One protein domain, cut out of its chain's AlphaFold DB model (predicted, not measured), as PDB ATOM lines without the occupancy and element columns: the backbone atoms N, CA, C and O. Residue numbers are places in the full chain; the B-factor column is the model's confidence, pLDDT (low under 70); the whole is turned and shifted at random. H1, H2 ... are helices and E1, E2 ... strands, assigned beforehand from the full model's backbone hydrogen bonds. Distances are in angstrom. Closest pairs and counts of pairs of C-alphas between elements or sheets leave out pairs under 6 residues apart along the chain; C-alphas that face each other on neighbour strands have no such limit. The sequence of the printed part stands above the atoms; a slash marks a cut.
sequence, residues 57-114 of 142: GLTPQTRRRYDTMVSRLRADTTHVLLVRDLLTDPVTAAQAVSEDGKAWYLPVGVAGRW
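Overview. This is residues 57 to 114 of the 142 residues of the protein "MMPL family protein" of Mycobacterium xenopi 4042 (UniProt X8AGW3). A narrow sheet of two antiparallel strands, order E1 - E2, has the long helix H1 along one side, running nearly the same way as the long strand E2. Short E1 pairs with the last part of E2, and the small helix H2 lies away from H1. The 58 printed residues hold H1, E1, H2, E2 in that order, a mixed class of helices and strands. The whole is only just compact, close to loose, with a radius of gyration of the C-alphas of 12.4 A, and elongated, 35 by 21 by 19 A.

Along the chain. E2, residues 103 to 110, is 22.3 A long and ends at C-alpha 110 (26.538, -16.027, 15.015). E1 is residues 80 to 83. H1, residues 60 to 75, is 22.5 A long and begins at C-alpha 60 (28.041, 11.196, 9.222). H2 is residues 90 to 93.

Arrangement. E1 and E2 are antiparallel at 145 degrees; N 81 and O 109 are 2.8 A apart, within hydrogen-bond range. H1 touches E1, their closest C-alphas being Arg 74 and Val 83, 6.4 A. H1 and E2 are near each other, with 6 pairs of C-alphas within 10 A. H1 and H2 are apart. Every O i to N i+4 pair of H1 is within hydrogen-bond range; H2 is too short for one, and its 1 O i to N i+3 pair is not within range.

Size, cuts and confidence. The farthest C-alphas, Pro 60 and Arg 113, are 35.6 A apart. The printed part has no cut and no long link. Residues 112 to 114 are under pLDDT 70.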
ATOM      1  N   GLY A  57      24.756  11.565  18.490       85.69
ATOM      2  CA  GLY A  57      23.872  10.758  17.657       85.69
ATOM      3  C   GLY A  57      24.558  10.127  16.446       85.69
ATOM      4  O   GLY A  57      25.786  10.083  16.330       85.69
ATOM      5  N   LEU A  58      23.750   9.629  15.505       85.12
ATOM      6  CA  LEU A  58      24.220   8.968  14.280       85.12
ATOM      7  C   LEU A  58      24.741   9.978  13.232       85.12
ATOM      8  O   LEU A  58      24.230  10.080  12.117       85.12
ATOM      9  N   THR A  59      25.771  10.745  13.590       89.75
ATOM     10  CA  THR A  59      26.417  11.719  12.698       89.75
ATOM     11  C   THR A  59      27.041  11.042  11.467       89.75
ATOM     12  O   THR A  59      27.328   9.842  11.498       89.75
ATOM     13  N   PRO A  60      27.373  11.780  10.389       90.19
ATOM     14  CA  PRO A  60      28.041  11.196   9.222       90.19
ATOM     15  C   PRO A  60      29.371  10.500   9.543       90.19
ATOM     16  O   PRO A  60      29.751   9.544   8.868       90.19
ATOM     17  N   GLN A  61      30.107  10.960  10.558       86.81
ATOM     18  CA  GLN A  61      31.343  10.305  10.991       86.81
ATOM     19  C   GLN A  61      31.043   8.995  11.728       86.81
ATOM     20  O   GLN A  61      31.678   7.974  11.455       86.81
ATOM     21  N   THR A  62      30.061   9.019  12.627       86.62
ATOM     22  CA  THR A  62      29.597   7.848  13.375       86.62
ATOM     23  C   THR A  62      29.027   6.793  12.427       86.62
ATOM     24  O   THR A  62      29.368   5.616  12.543       86.62
ATOM     25  N   ARG A  63      28.295   7.218  11.390       90.12
ATOM     26  CA  ARG A  63      27.795   6.347  10.322       90.12
ATOM     27  C   ARG A  63      28.922   5.638   9.572       90.12
ATOM     28  O   ARG A  63      28.874   4.425   9.441       90.12
ATOM     29  N   ARG A  64      29.998   6.336   9.188       88.62
ATOM     30  CA  ARG A  64      31.158   5.686   8.534       88.62
ATOM     31  C   ARG A  64      31.815   4.619   9.412       88.62
ATOM     32  O   ARG A  64      32.254   3.583   8.906       88.62
ATOM     33  N   ARG A  65      31.916   4.867  10.723       85.06
ATOM     34  CA  ARG A  65      32.459   3.888  11.683       85.06
ATOM     35  C   ARG A  65      31.543   2.669  11.795       85.06
ATOM     36  O   ARG A  65      32.038   1.546  11.745       85.06
ATOM     37  N   TYR A  66      30.234   2.900  11.878       88.56
ATOM     38  CA  TYR A  66      29.216   1.852  11.847       88.56
ATOM     39  C   TYR A  66      29.308   1.009  10.567       88.56
ATOM     40  O   TYR A  66      29.455  -0.208  10.654       88.56
ATOM     41  N   ASP A  67      29.337   1.641   9.393       90.50
ATOM     42  CA  ASP A  67      29.403   0.946   8.102       90.50
ATOM     43  C   ASP A  67      30.681   0.093   7.989       90.50
ATOM     44  O   ASP A  67      30.655  -1.040   7.502       90.50
ATOM     45  N   THR A  68      31.806   0.596   8.512       87.75
ATOM     46  CA  THR A  68      33.072  -0.154   8.575       87.75
ATOM     47  C   THR A  68      32.947  -1.396   9.459       87.75
ATOM     48  O   THR A  68      33.431  -2.468   9.095       87.75
ATOM     49  N   MET A  69      32.300  -1.276  10.620       89.75
ATOM     50  CA  MET A  69      32.049  -2.406  11.517       89.75
ATOM     51  C   MET A  69      31.133  -3.443  10.859       89.75
ATOM     52  O   MET A  69      31.464  -4.626  10.852       89.75
ATOM     53  N   VAL A  70      30.023  -3.009  10.259       89.81
ATOM     54  CA  VAL A  70      29.085  -3.884   9.539       89.81
ATOM     55  C   VAL A  70      29.791  -4.624   8.404       89.81
ATOM     56  O   VAL A  70      29.614  -5.831   8.255       89.81
ATOM     57  N   SER A  71      30.632  -3.932   7.633       89.94
ATOM     58  CA  SER A  71      31.424  -4.545   6.564       89.94
ATOM     59  C   SER A  71      32.355  -5.640   7.092       89.94
ATOM     60  O   SER A  71      32.391  -6.730   6.524       89.94
ATOM     61  N   ARG A  72      33.043  -5.401   8.216       87.75
ATOM     62  CA  ARG A  72      33.906  -6.407   8.858       87.75
ATOM     63  C   ARG A  72      33.119  -7.615   9.361       87.75
ATOM     64  O   ARG A  72      33.563  -8.738   9.155       87.75
ATOM     65  N   LEU A  73      31.955  -7.394   9.973       86.56
ATOM     66  CA  LEU A  73      31.084  -8.477  10.442       86.56
ATOM     67  C   LEU A  73      30.558  -9.324   9.279       86.56
ATOM     68  O   LEU A  73      30.550 -10.542   9.374       86.56
ATOM     69  N   ARG A  74      30.169  -8.696   8.164       87.62
ATOM     70  CA  ARG A  74      29.735  -9.412   6.951       87.62
ATOM     71  C   ARG A  74      30.870 -10.192   6.284       87.62
ATOM     72  O   ARG A  74      30.603 -11.199   5.639       87.62
ATOM     73  N   ALA A  75      32.110  -9.724   6.414       89.94
ATOM     74  CA  ALA A  75      33.278 -10.410   5.872       89.94
ATOM     75  C   ALA A  75      33.681 -11.654   6.687       89.94
ATOM     76  O   ALA A  75      34.296 -12.561   6.130       89.94
ATOM     77  N   ASP A  76      33.337 -11.730   7.980       86.44
ATOM     78  CA  ASP A  76      33.597 -12.909   8.817       86.44
ATOM     79  C   ASP A  76      32.506 -13.973   8.653       86.44
ATOM     80  O   ASP A  76      31.693 -14.222   9.540       86.44
ATOM     81  N   THR A  77      32.522 -14.665   7.517       83.75
ATOM     82  CA  THR A  77      31.568 -15.747   7.228       83.75
ATOM     83  C   THR A  77      31.807 -17.017   8.053       83.75
ATOM     84  O   THR A  77      31.064 -17.986   7.908       83.75
ATOM     85  N   THR A  78      32.862 -17.063   8.876       82.25
ATOM     86  CA  THR A  78      33.176 -18.237   9.709       82.25
ATOM     87  C   THR A  78      32.407 -18.189  11.023       82.25
ATOM     88  O   THR A  78      31.883 -19.209  11.471       82.25
ATOM     89  N   HIS A  79      32.320 -17.008  11.638       83.81
ATOM     90  CA  HIS A  79      31.661 -16.824  12.933       83.81
ATOM     91  C   HIS A  79      30.344 -16.063  12.830       83.81
ATOM     92  O   HIS A  79      29.493 -16.211  13.706       83.81
ATOM     93  N   VAL A  80      30.158 -15.264  11.781       84.94
ATOM     94  CA  VAL A  80      28.951 -14.472  11.557       84.94
ATOM     95  C   VAL A  80      28.184 -15.073  10.393       84.94
ATOM     96  O   VAL A  80      28.659 -15.143   9.263       84.94
ATOM     97  N   LEU A  81      26.967 -15.516  10.685       84.31
ATOM     98  CA  LEU A  81      26.073 -16.112   9.696       84.31
ATOM     99  C   LEU A  81      25.101 -15.080   9.131       84.31
ATOM    100  O   LEU A  81      24.675 -15.186   7.987       84.31
ATOM    101  N   LEU A  82      24.745 -14.072   9.931       85.56
ATOM    102  CA  LEU A  82      23.755 -13.076   9.554       85.56
ATOM    103  C   LEU A  82      24.077 -11.719  10.177       85.56
ATOM    104  O   LEU A  82      24.338 -11.621  11.372       85.56
ATOM    105  N   VAL A  83      23.971 -10.651   9.387       88.62
ATOM    106  CA  VAL A  83      24.028  -9.265   9.875       88.62
ATOM    107  C   VAL A  83      22.786  -8.532   9.387       88.62
ATOM    108  O   VAL A  83      22.649  -8.287   8.186       88.62
ATOM    109  N   ARG A  84      21.876  -8.177  10.302       87.88
ATOM    110  CA  ARG A  84      20.618  -7.497   9.962       87.88
ATOM    111  C   ARG A  84      20.752  -5.999  10.217       87.88
ATOM    112  O   ARG A  84      20.469  -5.505  11.298       87.88
ATOM    113  N   ASP A  85      21.231  -5.290   9.207       88.69
ATOM    114  CA  ASP A  85      21.440  -3.842   9.243       88.69
ATOM    115  C   ASP A  85      20.113  -3.100   9.050       88.69
ATOM    116  O   ASP A  85      19.636  -2.917   7.931       88.69
ATOM    117  N   LEU A  86      19.509  -2.706  10.169       86.56
ATOM    118  CA  LEU A  86      18.236  -1.990  10.201       86.56
ATOM    119  C   LEU A  86      18.393  -0.491   9.899       86.56
ATOM    120  O   LEU A  86      17.401   0.173   9.629       86.56
ATOM    121  N   LEU A  87      19.615   0.052   9.926       87.38
ATOM    122  CA  LEU A  87      19.881   1.483   9.717       87.38
ATOM    123  C   LEU A  87      20.043   1.857   8.238       87.38
ATOM    124  O   LEU A  87      20.244   3.029   7.901       87.38
ATOM    125  N   THR A  88      20.019   0.865   7.350       86.69
ATOM    126  CA  THR A  88      20.089   1.064   5.899       86.69
ATOM    127  C   THR A  88      18.737   1.443   5.295       86.69
ATOM    128  O   THR A  88      18.711   2.179   4.313       86.69
ATOM    129  N   ASP A  89      17.626   1.014   5.897       83.44
ATOM    130  CA  ASP A  89      16.273   1.376   5.466       83.44
ATOM    131  C   ASP A  89      15.620   2.302   6.517       83.44
ATOM    132  O   ASP A  89      15.555   1.938   7.693       83.44
ATOM    133  N   PRO A  90      15.136   3.501   6.133       80.19
ATOM    134  CA  PRO A  90      14.487   4.439   7.051       80.19
ATOM    135  C   PRO A  90      13.295   3.854   7.822       80.19
ATOM    136  O   PRO A  90      13.075   4.216   8.977       80.19
ATOM    137  N   VAL A  91      12.534   2.947   7.206       82.38
ATOM    138  CA  VAL A  91      11.368   2.295   7.818       82.38
ATOM    139  C   VAL A  91      11.813   1.348   8.928       82.38
ATOM    140  O   VAL A  91      11.210   1.323  10.000       82.38
ATOM    141  N   THR A  92      12.894   0.595   8.712       81.06
ATOM    142  CA  THR A  92      13.436  -0.309   9.736       81.06
ATOM    143  C   THR A  92      14.293   0.416  10.770       81.06
ATOM    144  O   THR A  92      14.388  -0.039  11.909       81.06
ATOM    145  N   ALA A  93      14.875   1.564  10.417       82.81
ATOM    146  CA  ALA A  93      15.724   2.346  11.310       82.81
ATOM    147  C   ALA A  93      14.946   2.863  12.525       82.81
ATOM    148  O   ALA A  93      15.470   2.849  13.636       82.81
ATOM    149  N   ALA A  94      13.672   3.227  12.344       80.88
ATOM    150  CA  ALA A  94      12.804   3.684  13.431       80.88
ATOM    151  C   ALA A  94      12.633   2.648  14.560       80.88
ATOM    152  O   ALA A  94      12.336   3.011  15.691       80.88
ATOM    153  N   GLN A  95      12.835   1.359  14.269       80.50
ATOM    154  CA  GLN A  95      12.762   0.283  15.263       80.50
ATOM    155  C   GLN A  95      14.093   0.054  15.989       80.50
ATOM    156  O   GLN A  95      14.131  -0.619  17.021       80.50
ATOM    157  N   ALA A  96      15.188   0.562  15.423       82.06
ATOM    158  CA  ALA A  96      16.551   0.248  15.825       82.06
ATOM    159  C   ALA A  96      17.266   1.395  16.543       82.06
ATOM    160  O   ALA A  96      18.370   1.180  17.036       82.06
ATOM    161  N   VAL A  97      16.664   2.586  16.583       86.62
ATOM    162  CA  VAL A  97      17.238   3.820  17.134       86.62
ATOM    163  C   VAL A  97      16.392   4.294  18.321       86.62
ATOM    164  O   VAL A  97      15.169   4.161  18.305       86.62
ATOM    165  N   SER A  98      17.034   4.826  19.359       84.56
ATOM    166  CA  SER A  98      16.357   5.454  20.494       84.56
ATOM    167  C   SER A  98      15.583   6.704  20.074       84.56
ATOM    168  O   SER A  98      15.897   7.347  19.074       84.56
ATOM    169  N   GLU A  99      14.592   7.088  20.876       83.69
ATOM    170  CA  GLU A  99      13.756   8.266  20.612       83.69
ATOM    171  C   GLU A  99      14.575   9.564  20.481       83.69
ATOM    172  O   GLU A  99      14.253  10.430  19.672       83.69
ATOM    173  N   ASP A 100      15.675   9.676  21.229       80.69
ATOM    174  CA  ASP A 100      16.582  10.825  21.190       80.69
ATOM    175  C   ASP A 100      17.661  10.743  20.093       80.69
ATOM    176  O   ASP A 100      18.476  11.660  19.963       80.69
ATOM    177  N   GLY A 101      17.687   9.664  19.303       85.25
ATOM    178  CA  GLY A 101      18.631   9.472  18.202       85.25
ATOM    179  C   GLY A 101      20.073   9.171  18.625       85.25
ATOM    180  O   GLY A 101      20.972   9.210  17.779       85.25
ATOM    181  N   LYS A 102      20.314   8.903  19.914       83.19
ATOM    182  CA  LYS A 102      21.663   8.741  20.482       83.19
ATOM    183  C   LYS A 102      22.114   7.304  20.638       83.19
ATOM    184  O   LYS A 102      23.314   7.067  20.712       83.19
ATOM    185  N   ALA A 103      21.194   6.349  20.655       84.94
ATOM    186  CA  ALA A 103      21.511   4.938  20.767       84.94
ATOM    187  C   ALA A 103      20.884   4.144  19.625       84.94
ATOM    188  O   ALA A 103      19.813   4.477  19.126       84.94
ATOM    189  N   TRP A 104      21.555   3.078  19.207       90.50
ATOM    190  CA  TRP A 104      21.037   2.142  18.217       90.50
ATOM    191  C   TRP A 104      21.616   0.748  18.418       90.50
ATOM    192  O   TRP A 104      22.638   0.572  19.082       90.50
ATOM    193  N   TYR A 105      20.980  -0.265  17.834       87.25
ATOM    194  CA  TYR A 105      21.456  -1.641  17.930       87.25
ATOM    195  C   TYR A 105      21.552  -2.345  16.575       87.25
ATOM    196  O   TYR A 105      20.876  -2.002  15.607       87.25
ATOM    197  N   LEU A 106      22.414  -3.359  16.518       90.12
ATOM    198  CA  LEU A 106      22.621  -4.219  15.358       90.12
ATOM    199  C   LEU A 106      22.429  -5.690  15.760       90.12
ATOM    200  O   LEU A 106      23.256  -6.224  16.507       90.12
ATOM    201  N   PRO A 107      21.377  -6.364  15.265       87.56
ATOM    202  CA  PRO A 107      21.231  -7.807  15.401       87.56
ATOM    203  C   PRO A 107      22.240  -8.563  14.521       87.56
ATOM    204  O   PRO A 107      22.323  -8.345  13.306       87.56
ATOM    205  N   VAL A 108      22.975  -9.494  15.132       86.06
ATOM    206  CA  VAL A 108      23.990 -10.335  14.486       86.06
ATOM    207  C   VAL A 108      23.729 -11.802  14.825       86.06
ATOM    208  O   VAL A 108      23.754 -12.197  15.989       86.06
ATOM    209  N   GLY A 109      23.481 -12.623  13.810       84.44
ATOM    210  CA  GLY A 109      23.420 -14.075  13.939       84.44
ATOM    211  C   GLY A 109      24.824 -14.663  13.879       84.44
ATOM    212  O   GLY A 109      25.549 -14.439  12.908       84.44
ATOM    213  N   VAL A 110      25.206 -15.418  14.905       83.75
ATOM    214  CA  VAL A 110      26.538 -16.027  15.015       83.75
ATOM    215  C   VAL A 110      26.472 -17.543  14.885       83.75
ATOM    216  O   VAL A 110      25.469 -18.178  15.222       83.75
ATOM    217  N   ALA A 111      27.555 -18.126  14.383       77.00
ATOM    218  CA  ALA A 111      27.717 -19.561  14.284       77.00
ATOM    219  C   ALA A 111      27.914 -20.173  15.677       77.00
ATOM    220  O   ALA A 111      28.741 -19.729  16.472       77.00
ATOM    221  N   GLY A 112      27.171 -21.246  15.949       59.06
ATOM    222  CA  GLY A 112      27.291 -22.014  17.184       59.06
ATOM    223  C   GLY A 112      26.202 -21.711  18.213       59.06
ATOM    224  O   GLY A 112      25.432 -20.763  18.113       59.06
ATOM    225  N   ARG A 113      26.110 -22.590  19.212       52.41
ATOM    226  CA  ARG A 113      25.178 -22.493  20.340       52.41
ATOM    227  C   ARG A 113      25.987 -22.080  21.566       52.41
ATOM    228  O   ARG A 113      26.725 -22.903  22.097       52.41
ATOM    229  N   TRP A 114      25.839 -20.836  22.022       50.38
ATOM    230  CA  TRP A 114      26.535 -20.321  23.218       50.38
ATOM    231  C   TRP A 114      26.153 -21.053  24.517       50.38
ATOM    232  O   TRP A 114      26.908 -21.045  25.483       50.38
TER     233      TRP A 114